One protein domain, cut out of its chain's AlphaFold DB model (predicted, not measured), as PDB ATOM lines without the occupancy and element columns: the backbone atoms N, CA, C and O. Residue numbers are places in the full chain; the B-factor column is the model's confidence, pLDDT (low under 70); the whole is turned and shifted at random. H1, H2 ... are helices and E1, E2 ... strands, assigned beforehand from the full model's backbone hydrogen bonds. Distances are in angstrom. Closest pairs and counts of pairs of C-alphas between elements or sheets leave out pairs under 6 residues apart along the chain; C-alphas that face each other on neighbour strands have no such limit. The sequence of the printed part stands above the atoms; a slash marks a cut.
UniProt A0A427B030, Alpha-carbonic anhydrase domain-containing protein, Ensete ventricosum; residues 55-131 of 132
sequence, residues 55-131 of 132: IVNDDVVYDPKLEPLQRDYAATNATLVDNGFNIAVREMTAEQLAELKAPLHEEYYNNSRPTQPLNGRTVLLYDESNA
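Overview. This is residues 55 to 131 of the 132 residues of the protein "Alpha-carbonic anhydrase domain-containing protein" of Ensete ventricosum (UniProt A0A427B030). There is little regular structure here: a loose, winding chain whose two long unnamed stretches, residues 55 to 79 and 102 to 131, lead into and away from a small hairpin, E1 and E2, and one short helix, H1. Residues 56 to 68 and 122 to 130 stick out. The printed part has 77 residues, 14 of them in E1, E2 and H1, in that order; the sheet E1 - E2 is antiparallel and the class is mixed. The whole is loose, with a radius of gyration of the C-alphas of 15.8 A and spans of 40 by 33 by 29 A.

Along the chain. E1, residues 80 to 82, begins at C-alpha 80 (38.993, 40.005, -14.809) and is 6.9 A long. E2, residues 87 to 89, is 7.2 A long. H1, residues 94 to 101, is 10.7 A long and ends at C-alpha 101 (24.018, 36.926, -27.596).

Arrangement. E1 and E2 form a hairpin, with 150 degrees between their directions; N 81 and O 88 are within hydrogen-bond range at 2.8 A. E1 and H1 are apart. In H1 every O i to N i+4 pair is within hydrogen-bond range.

Size, cuts and confidence. The two C-alphas farthest apart, those of Pro 64 and Gly 84, are 41.1 A apart. The printed part has no cut, and both links, E1 to E2 and E2 to H1, are tight. The pLDDT is under 70 at 24 residues, among them 107 to 119 and 124 to 131.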
ATOM      1  N   ILE A  55      11.988  51.635 -16.731       84.25
ATOM      2  CA  ILE A  55      10.987  50.560 -16.719       84.25
ATOM      3  C   ILE A  55       9.945  50.937 -15.669       84.25
ATOM      4  O   ILE A  55      10.246  50.928 -14.476       84.25
ATOM      5  N   VAL A  56       8.752  51.316 -16.121       86.94
ATOM      6  CA  VAL A  56       7.615  51.662 -15.262       86.94
ATOM      7  C   VAL A  56       6.703  50.448 -15.193       86.94
ATOM      8  O   VAL A  56       6.149  50.050 -16.211       86.94
ATOM      9  N   ASN A  57       6.569  49.847 -14.008       86.38
ATOM     10  CA  ASN A  57       5.829  48.593 -13.834       86.38
ATOM     11  C   ASN A  57       4.366  48.681 -14.294       86.38
ATOM     12  O   ASN A  57       3.844  47.691 -14.784       86.38
ATOM     13  N   ASP A  58       3.726  49.844 -14.173       90.44
ATOM     14  CA  ASP A  58       2.328  50.026 -14.585       90.44
ATOM     15  C   ASP A  58       2.156  50.104 -16.115       90.44
ATOM     16  O   ASP A  58       1.063  49.865 -16.624       90.44
ATOM     17  N   ASP A  59       3.238  50.387 -16.851       91.44
ATOM     18  CA  ASP A  59       3.245  50.520 -18.314       91.44
ATOM     19  C   ASP A  59       3.753  49.250 -19.027       91.44
ATOM     20  O   ASP A  59       3.809  49.204 -20.260       91.44
ATOM     21  N   VAL A  60       4.167  48.210 -18.286       89.81
ATOM     22  CA  VAL A  60       4.669  46.971 -18.901       89.81
ATOM     23  C   VAL A  60       3.521  46.142 -19.469       89.81
ATOM     24  O   VAL A  60       2.483  45.942 -18.839       89.81
ATOM     25  N   VAL A  61       3.730  45.594 -20.664       93.31
ATOM     26  CA  VAL A  61       2.785  44.668 -21.291       93.31
ATOM     27  C   VAL A  61       3.226  43.244 -20.977       93.31
ATOM     28  O   VAL A  61       4.321  42.834 -21.357       93.31
ATOM     29  N   TYR A  62       2.374  42.487 -20.283       91.31
ATOM     30  CA  TYR A  62       2.614  41.066 -20.042       91.31
ATOM     31  C   TYR A  62       2.429  40.269 -21.338       91.31
ATOM     32  O   TYR A  62       1.362  40.320 -21.952       91.31
ATOM     33  N   ASP A  63       3.454  39.510 -21.723       91.75
ATOM     34  CA  ASP A  63       3.393  38.581 -22.848       91.75
ATOM     35  C   ASP A  63       3.455  37.128 -22.333       91.75
ATOM     36  O   ASP A  63       4.518  36.679 -21.896       91.75
ATOM     37  N   PRO A  64       2.339  36.368 -22.381       90.44
ATOM     38  CA  PRO A  64       2.293  34.981 -21.916       90.44
ATOM     39  C   PRO A  64       3.090  34.013 -22.799       90.44
ATOM     40  O   PRO A  64       3.209  32.841 -22.451       90.44
ATOM     41  N   LYS A  65       3.592  34.460 -23.957       93.06
ATOM     42  CA  LYS A  65       4.435  33.648 -24.842       93.06
ATOM     43  C   LYS A  65       5.904  33.666 -24.434       93.06
ATOM     44  O   LYS A  65       6.681  32.908 -25.006       93.06
ATOM     45  N   LEU A  66       6.297  34.538 -23.502       86.88
ATOM     46  CA  LEU A  66       7.659  34.555 -22.984       86.88
ATOM     47  C   LEU A  66       7.905  33.282 -22.176       86.88
ATOM     48  O   LEU A  66       7.244  33.025 -21.170       86.88
ATOM     49  N   GLU A  67       8.866  32.487 -22.632       87.69
ATOM     50  CA  GLU A  67       9.306  31.293 -21.925       87.69
ATOM     51  C   GLU A  67      10.198  31.661 -20.728       87.69
ATOM     52  O   GLU A  67      10.805  32.741 -20.704       87.69
ATOM     53  N   PRO A  68      10.306  30.777 -19.719       84.94
ATOM     54  CA  PRO A  68      11.264  30.957 -18.640       84.94
ATOM     55  C   PRO A  68      12.680  31.161 -19.181       84.94
ATOM     56  O   PRO A  68      13.118  30.461 -20.095       84.94
ATOM     57  N   LEU A  69      13.419  32.097 -18.581       80.25
ATOM     58  CA  LEU A  69      14.829  32.279 -18.901       80.25
ATOM     59  C   LEU A  69      15.610  31.039 -18.448       80.25
ATOM     60  O   LEU A  69      15.843  30.858 -17.253       80.25
ATOM     61  N   GLN A  70      16.016  30.212 -19.409       79.88
ATOM     62  CA  GLN A  70      16.898  29.071 -19.177       79.88
ATOM     63  C   GLN A  70      18.303  29.581 -18.830       79.88
ATOM     64  O   GLN A  70      18.864  30.407 -19.550       79.88
ATOM     65  N   ARG A  71      18.857  29.116 -17.708       74.19
ATOM     66  CA  ARG A  71      20.190  29.496 -17.222       74.19
ATOM     67  C   ARG A  71      21.031  28.239 -17.054       74.19
ATOM     68  O   ARG A  71      20.948  27.591 -16.018       74.19
ATOM     69  N   ASP A  72      21.831  27.911 -18.059       76.19
ATOM     70  CA  ASP A  72      22.781  26.796 -18.002       76.19
ATOM     71  C   ASP A  72      24.202  27.339 -17.803       76.19
ATOM     72  O   ASP A  72      25.025  27.406 -18.716       76.19
ATOM     73  N   TYR A  73      24.465  27.870 -16.605       72.75
ATOM     74  CA  TYR A  73      25.776  28.427 -16.286       72.75
ATOM     75  C   TYR A  73      26.726  27.330 -15.811       72.75
ATOM     76  O   TYR A  73      26.504  26.693 -14.787       72.75
ATOM     77  N   ALA A  74      27.843  27.171 -16.520       74.88
ATOM     78  CA  ALA A  74      28.946  26.316 -16.106       74.88
ATOM     79  C   ALA A  74      30.130  27.148 -15.603       74.88
ATOM     80  O   ALA A  74      30.498  28.167 -16.200       74.88
ATOM     81  N   ALA A  75      30.770  26.680 -14.529       79.56
ATOM     82  CA  ALA A  75      32.013  27.266 -14.050       79.56
ATOM     83  C   ALA A  75      33.083  27.223 -15.153       79.56
ATOM     84  O   ALA A  75      33.312  26.187 -15.778       79.56
ATOM     85  N   THR A  76      33.753  28.350 -15.380       75.12
ATOM     86  CA  THR A  76      34.784  28.485 -16.410       75.12
ATOM     87  C   THR A  76      35.930  29.360 -15.914       75.12
ATOM     88  O   THR A  76      35.766  30.161 -14.991       75.12
ATOM     89  N   ASN A  77      37.104  29.203 -16.525       81.69
ATOM     90  CA  ASN A  77      38.226  30.095 -16.266       81.69
ATOM     91  C   ASN A  77      37.902  31.477 -16.833       81.69
ATOM     92  O   ASN A  77      37.517  31.602 -17.993       81.69
ATOM     93  N   ALA A  78      38.084  32.505 -16.013       78.75
ATOM     94  CA  ALA A  78      37.711  33.868 -16.339       78.75
ATOM     95  C   ALA A  78      38.854  34.826 -16.009       78.75
ATOM     96  O   ALA A  78      39.450  34.759 -14.931       78.75
ATOM     97  N   THR A  79      39.109  35.763 -16.918       82.38
ATOM     98  CA  THR A  79      40.052  36.860 -16.698       82.38
ATOM     99  C   THR A  79      39.280  38.137 -16.388       82.38
ATOM    100  O   THR A  79      38.485  38.609 -17.209       82.38
ATOM    101  N   LEU A  80      39.527  38.706 -15.205       84.62
ATOM    102  CA  LEU A  80      38.993  40.005 -14.809       84.62
ATOM    103  C   LEU A  80      39.846  41.122 -15.417       84.62
ATOM    104  O   LEU A  80      41.068  41.124 -15.281       84.62
ATOM    105  N   VAL A  81      39.197  42.078 -16.077       85.62
ATOM    106  CA  VAL A  81      39.856  43.189 -16.765       85.62
ATOM    107  C   VAL A  81      39.236  44.508 -16.332       85.62
ATOM    108  O   VAL A  81      38.023  44.687 -16.412       85.62
ATOM    109  N   ASP A  82      40.086  45.446 -15.928       85.81
ATOM    110  CA  ASP A  82      39.726  46.851 -15.756       85.81
ATOM    111  C   ASP A  82      40.042  47.611 -17.051       85.81
ATOM    112  O   ASP A  82      41.202  47.716 -17.451       85.81
ATOM    113  N   ASN A  83      39.012  48.113 -17.738       76.94
ATOM    114  CA  ASN A  83      39.180  48.911 -18.957       76.94
ATOM    115  C   ASN A  83      39.256  50.425 -18.661       76.94
ATOM    116  O   ASN A  83      39.237  51.237 -19.583       76.94
ATOM    117  N   GLY A  84      39.282  50.829 -17.388       77.88
ATOM    118  CA  GLY A  84      39.305  52.220 -16.928       77.88
ATOM    119  C   GLY A  84      37.936  52.912 -16.903       77.88
ATOM    120  O   GLY A  84      37.768  53.913 -16.210       77.88
ATOM    121  N   PHE A  85      36.945  52.386 -17.627       72.44
ATOM    122  CA  PHE A  85      35.554  52.866 -17.624       72.44
ATOM    123  C   PHE A  85      34.534  51.781 -17.236       72.44
ATOM    124  O   PHE A  85      33.378  52.099 -16.965       72.44
ATOM    125  N   ASN A  86      34.948  50.512 -17.177       75.06
ATOM    126  CA  ASN A  86      34.213  49.417 -16.550       75.06
ATOM    127  C   ASN A  86      35.171  48.302 -16.103       75.06
ATOM    128  O   ASN A  86      36.290  48.190 -16.605       75.06
ATOM    129  N   ILE A  87      34.686  47.448 -15.201       79.38
ATOM    130  CA  ILE A  87      35.288  46.147 -14.912       79.38
ATOM    131  C   ILE A  87      34.513  45.095 -15.706       79.38
ATOM    132  O   ILE A  87      33.282  45.075 -15.664       79.38
ATOM    133  N   ALA A  88      35.219  44.244 -16.443       79.31
ATOM    134  CA  ALA A  88      34.632  43.224 -17.301       79.31
ATOM    135  C   ALA A  88      35.303  41.864 -17.091       79.31
ATOM    136  O   ALA A  88      36.477  41.780 -16.738       79.31
ATOM    137  N   VAL A  89      34.565  40.797 -17.379       80.06
ATOM    138  CA  VAL A  89      35.123  39.454 -17.559       80.06
ATOM    139  C   VAL A  89      35.359  39.258 -19.057       80.06
ATOM    140  O   VAL A  89      34.419  39.386 -19.839       80.06
ATOM    141  N   ARG A  90      36.612  39.039 -19.478       69.06
ATOM    142  CA  ARG A  90      36.996  39.081 -20.907       69.06
ATOM    143  C   ARG A  90      36.997  37.718 -21.599       69.06
ATOM    144  O   ARG A  90      36.805  37.667 -22.809       69.06
ATOM    145  N   GLU A  91      37.219  36.638 -20.862       72.31
ATOM    146  CA  GLU A  91      37.380  35.303 -21.442       72.31
ATOM    147  C   GLU A  91      36.243  34.384 -20.990       72.31
ATOM    148  O   GLU A  91      35.985  34.242 -19.797       72.31
ATOM    149  N   MET A  92      35.552  33.821 -21.980       69.94
ATOM    150  CA  MET A  92      34.489  32.816 -21.899       69.94
ATOM    151  C   MET A  92      34.585  31.949 -23.163       69.94
ATOM    152  O   MET A  92      35.233  32.362 -24.133       69.94
ATOM    153  N   THR A  93      33.978  30.761 -23.184       76.56
ATOM    154  CA  THR A  93      34.006  29.936 -24.402       76.56
ATOM    155  C   THR A  93      33.171  30.575 -25.522       76.56
ATOM    156  O   THR A  93      32.308  31.424 -25.274       76.56
ATOM    157  N   ALA A  94      33.434  30.201 -26.779       77.69
ATOM    158  CA  ALA A  94      32.688  30.733 -27.922       77.69
ATOM    159  C   ALA A  94      31.196  30.361 -27.851       77.69
ATOM    160  O   ALA A  94      30.339  31.150 -28.246       77.69
ATOM    161  N   GLU A  95      30.899  29.188 -27.293       80.25
ATOM    162  CA  GLU A  95      29.553  28.679 -27.043       80.25
ATOM    163  C   GLU A  95      28.821  29.561 -26.023       80.25
ATOM    164  O   GLU A  95      27.727  30.046 -26.303       80.25
ATOM    165  N   GLN A  96      29.472  29.887 -24.900       74.00
ATOM    166  CA  GLN A  96      28.909  30.767 -23.868       74.00
ATOM    167  C   GLN A  96      28.626  32.178 -24.403       74.00
ATOM    168  O   GLN A  96      27.601  32.788 -24.090       74.00
ATOM    169  N   LEU A  97      29.511  32.706 -25.256       78.25
ATOM    170  CA  LEU A  97      29.282  33.993 -25.912       78.25
ATOM    171  C   LEU A  97      28.076  33.943 -26.863       78.25
ATOM    172  O   LEU A  97      27.337  34.926 -26.960       78.25
ATOM    173  N   ALA A  98      27.890  32.831 -27.578       79.31
ATOM    174  CA  ALA A  98      26.762  32.648 -28.484       79.31
ATOM    175  C   ALA A  98      25.432  32.601 -27.719       79.31
ATOM    176  O   ALA A  98      24.484  33.271 -28.123       79.31
ATOM    177  N   GLU A  99      25.381  31.904 -26.584       78.75
ATOM    178  CA  GLU A  99      24.195  31.840 -25.720       78.75
ATOM    179  C   GLU A  99      23.823  33.206 -25.134       78.75
ATOM    180  O   GLU A  99      22.663  33.610 -25.192       78.75
ATOM    181  N   LEU A 100      24.805  33.974 -24.647       75.56
ATOM    182  CA  LEU A 100      24.560  35.324 -24.123       75.56
ATOM    183  C   LEU A 100      24.063  36.302 -25.198       75.56
ATOM    184  O   LEU A 100      23.355  37.260 -24.879       75.56
ATOM    185  N   LYS A 101      24.436  36.085 -26.464       74.31
ATOM    186  CA  LYS A 101      24.018  36.926 -27.596       74.31
ATOM    187  C   LYS A 101      22.714  36.479 -28.247       74.31
ATOM    188  O   LYS A 101      22.030  37.331 -28.801       74.31
ATOM    189  N   ALA A 102      22.348  35.202 -28.147       77.38
ATOM    190  CA  ALA A 102      21.140  34.634 -28.743       77.38
ATOM    191  C   ALA A 102      19.836  35.425 -28.479       77.38
ATOM    192  O   ALA A 102      19.043  35.548 -29.413       77.38
ATOM    193  N   PRO A 103      19.584  35.999 -27.280       74.00
ATOM    194  CA  PRO A 103      18.358  36.761 -27.031       74.00
ATOM    195  C   PRO A 103      18.399  38.212 -27.545       74.00
ATOM    196  O   PRO A 103      17.393  38.917 -27.463       74.00
ATOM    197  N   LEU A 104      19.542  38.699 -28.035       68.00
ATOM    198  CA  LEU A 104      19.688  40.071 -28.513       68.00
ATOM    199  C   LEU A 104      19.405  40.138 -30.018       68.00
ATOM    200  O   LEU A 104      19.984  39.396 -30.805       68.00
ATOM    201  N   HIS A 105      18.557  41.076 -30.443       71.75
ATOM    202  CA  HIS A 105      18.427  41.397 -31.866       71.75
ATOM    203  C   HIS A 105      19.767  41.940 -32.401       71.75
ATOM    204  O   HIS A 105      20.450  42.690 -31.698       71.75
ATOM    205  N   GLU A 106      20.142  41.582 -33.635       70.62
ATOM    206  CA  GLU A 106      21.471  41.857 -34.219       70.62
ATOM    207  C   GLU A 106      21.853  43.347 -34.171       70.62
ATOM    208  O   GLU A 106      23.006  43.704 -33.922       70.62
ATOM    209  N   GLU A 107      20.863  44.232 -34.305       64.06
ATOM    210  CA  GLU A 107      21.041  45.688 -34.204       64.06
ATOM    211  C   GLU A 107      21.613  46.157 -32.850       64.06
ATOM    212  O   GLU A 107      22.131  47.268 -32.738       64.06
ATOM    213  N   TYR A 108      21.552  45.312 -31.816       62.69
ATOM    214  CA  TYR A 108      22.050  45.604 -30.475       62.69
ATOM    215  C   TYR A 108      23.437  45.027 -30.185       62.69
ATOM    216  O   TYR A 108      23.954  45.256 -29.091       62.69
ATOM    217  N   TYR A 109      24.073  44.329 -31.132       66.12
ATOM    218  CA  TYR A 109      25.363  43.676 -30.886       66.12
ATOM    219  C   TYR A 109      26.509  44.660 -30.610       66.12
ATOM    220  O   TYR A 109      27.427  44.317 -29.869       66.12
ATOM    221  N   ASN A 110      26.443  45.881 -31.155       61.22
ATOM    222  CA  ASN A 110      27.548  46.848 -31.129       61.22
ATOM    223  C   ASN A 110      27.137  48.232 -30.583       61.22
ATOM    224  O   ASN A 110      27.551  49.260 -31.113       61.22
ATOM    225  N   ASN A 111      26.308  48.280 -29.536       55.81
ATOM    226  CA  ASN A 111      25.848  49.542 -28.944       55.81
ATOM    227  C   ASN A 111      26.587  49.872 -27.628       55.81
ATOM    228  O   ASN A 111      26.480  49.132 -26.649       55.81
ATOM    229  N   SER A 112      27.288  51.008 -27.587       55.75
ATOM    230  CA  SER A 112      27.926  51.548 -26.378       55.75
ATOM    231  C   SER A 112      26.901  52.282 -25.512       55.75
ATOM    232  O   SER A 112      26.336  53.293 -25.929       55.75
ATOM    233  N   ARG A 113      26.653  51.790 -24.292       61.38
ATOM    234  CA  ARG A 113      25.592  52.304 -23.409       61.38
ATOM    235  C   ARG A 113      26.158  52.976 -22.150       61.38
ATOM    236  O   ARG A 113      27.072  52.419 -21.542       61.38
ATOM    237  N   PRO A 114      25.610  54.125 -21.713       56.69
ATOM    238  CA  PRO A 114      25.930  54.701 -20.412       56.69
ATOM    239  C   PRO A 114      25.247  53.910 -19.287       56.69
ATOM    240  O   PRO A 114      24.304  53.145 -19.507       56.69
ATOM    241  N   THR A 115      25.713  54.103 -18.054       55.56
ATOM    242  CA  THR A 115      25.149  53.452 -16.869       55.56
ATOM    243  C   THR A 115      23.695  53.878 -16.639       55.56
ATOM    244  O   THR A 115      23.369  55.062 -16.560       55.56
ATOM    245  N   GLN A 116      22.795  52.894 -16.526       59.62
ATOM    246  CA  GLN A 116      21.402  53.124 -16.138       59.62
ATOM    247  C   GLN A 116      21.344  53.671 -14.702       59.62
ATOM    248  O   GLN A 116      21.832  52.992 -13.797       59.62
ATOM    249  N   PRO A 117      20.680  54.811 -14.440       58.44
ATOM    250  CA  PRO A 117      20.329  55.165 -13.072       58.44
ATOM    251  C   PRO A 117      19.354  54.120 -12.511       58.44
ATOM    252  O   PRO A 117      18.468  53.613 -13.212       58.44
ATOM    253  N   LEU A 118      19.532  53.760 -11.238       61.12
ATOM    254  CA  LEU A 118      18.735  52.701 -10.617       61.12
ATOM    255  C   LEU A 118      17.279  53.119 -10.404       61.12
ATOM    256  O   LEU A 118      16.412  52.254 -10.440       61.12
ATOM    257  N   ASN A 119      16.991  54.416 -10.248       66.31
ATOM    258  CA  ASN A 119      15.638  54.945 -10.016       66.31
ATOM    259  C   ASN A 119      14.882  54.199  -8.893       66.31
ATOM    260  O   ASN A 119      13.683  53.972  -8.990       66.31
ATOM    261  N   GLY A 120      15.595  53.771  -7.845       73.44
ATOM    262  CA  GLY A 120      15.023  53.001  -6.733       73.44
ATOM    263  C   GLY A 120      14.875  51.492  -6.974       73.44
ATOM    264  O   GLY A 120      14.400  50.798  -6.082       73.44
ATOM    265  N   ARG A 121      15.301  50.958  -8.127       70.31
ATOM    266  CA  ARG A 121      15.334  49.509  -8.387       70.31
ATOM    267  C   ARG A 121      16.411  48.825  -7.543       70.31
ATOM    268  O   ARG A 121      17.575  49.232  -7.572       70.31
ATOM    269  N   THR A 122      16.035  47.750  -6.857       73.12
ATOM    270  CA  THR A 122      16.971  46.859  -6.161       73.12
ATOM    271  C   THR A 122      17.635  45.927  -7.168       73.12
ATOM    272  O   THR A 122      16.949  45.215  -7.900       73.12
ATOM    273  N   VAL A 123      18.968  45.912  -7.203       72.44
ATOM    274  CA  VAL A 123      19.717  44.898  -7.954       72.44
ATOM    275  C   VAL A 123      19.776  43.645  -7.092       72.44
ATOM    276  O   VAL A 123      20.424  43.642  -6.047       72.44
ATOM    277  N   LEU A 124      19.072  42.600  -7.514       66.88
ATOM    278  CA  LEU A 124      19.192  41.285  -6.901       66.88
ATOM    279  C   LEU A 124      20.396  40.583  -7.520       66.88
ATOM    280  O   LEU A 124      20.494  40.465  -8.741       66.88
ATOM    281  N   LEU A 125      21.325  40.156  -6.672       69.56
ATOM    282  CA  LEU A 125      22.408  39.285  -7.101       69.56
ATOM    283  C   LEU A 125      21.851  37.872  -7.233       69.56
ATOM    284  O   LEU A 125      21.073  37.428  -6.389       69.56
ATOM    285  N   TYR A 126      22.233  37.193  -8.311       62.69
ATOM    286  CA  TYR A 126      21.945  35.776  -8.451       62.69
ATOM    287  C   TYR A 126      22.670  35.014  -7.339       62.69
ATOM    288  O   TYR A 126      23.862  35.220  -7.114       62.69
ATOM    289  N   ASP A 127      21.923  34.164  -6.650       69.06
ATOM    290  CA  ASP A 127      22.399  33.305  -5.578       69.06
ATOM    291  C   ASP A 127      21.911  31.892  -5.890       69.06
ATOM    292  O   ASP A 127      20.705  31.639  -5.924       69.06
ATOM    293  N   GLU A 128      22.862  30.996  -6.149       64.38
ATOM    294  CA  GLU A 128      22.615  29.594  -6.501       64.38
ATOM    295  C   GLU A 128      21.845  28.837  -5.416       64.38
ATOM    296  O   GLU A 128      21.181  27.853  -5.721       64.38
ATOM    297  N   SER A 129      21.868  29.302  -4.163       66.31
ATOM    298  CA  SER A 129      21.081  28.690  -3.088       66.31
ATOM    299  C   SER A 129      19.570  28.941  -3.200       66.31
ATOM    300  O   SER A 129      18.801  28.296  -2.490       66.31
ATOM    301  N   ASN A 130      19.145  29.837  -4.102       55.62
ATOM    302  CA  ASN A 130      17.741  30.134  -4.408       55.62
ATOM    303  C   ASN A 130      17.319  29.645  -5.809       55.62
ATOM    304  O   ASN A 130      16.289  30.086  -6.324       55.62
ATOM    305  N   ALA A 131      18.133  28.812  -6.462       60.06
ATOM    306  CA  ALA A 131      17.772  28.175  -7.724       60.06
ATOM    307  C   ALA A 131      16.967  26.897  -7.427       60.06
ATOM    308  O   ALA A 131      17.546  25.883  -7.039       60.06
TER     309      ALA A 131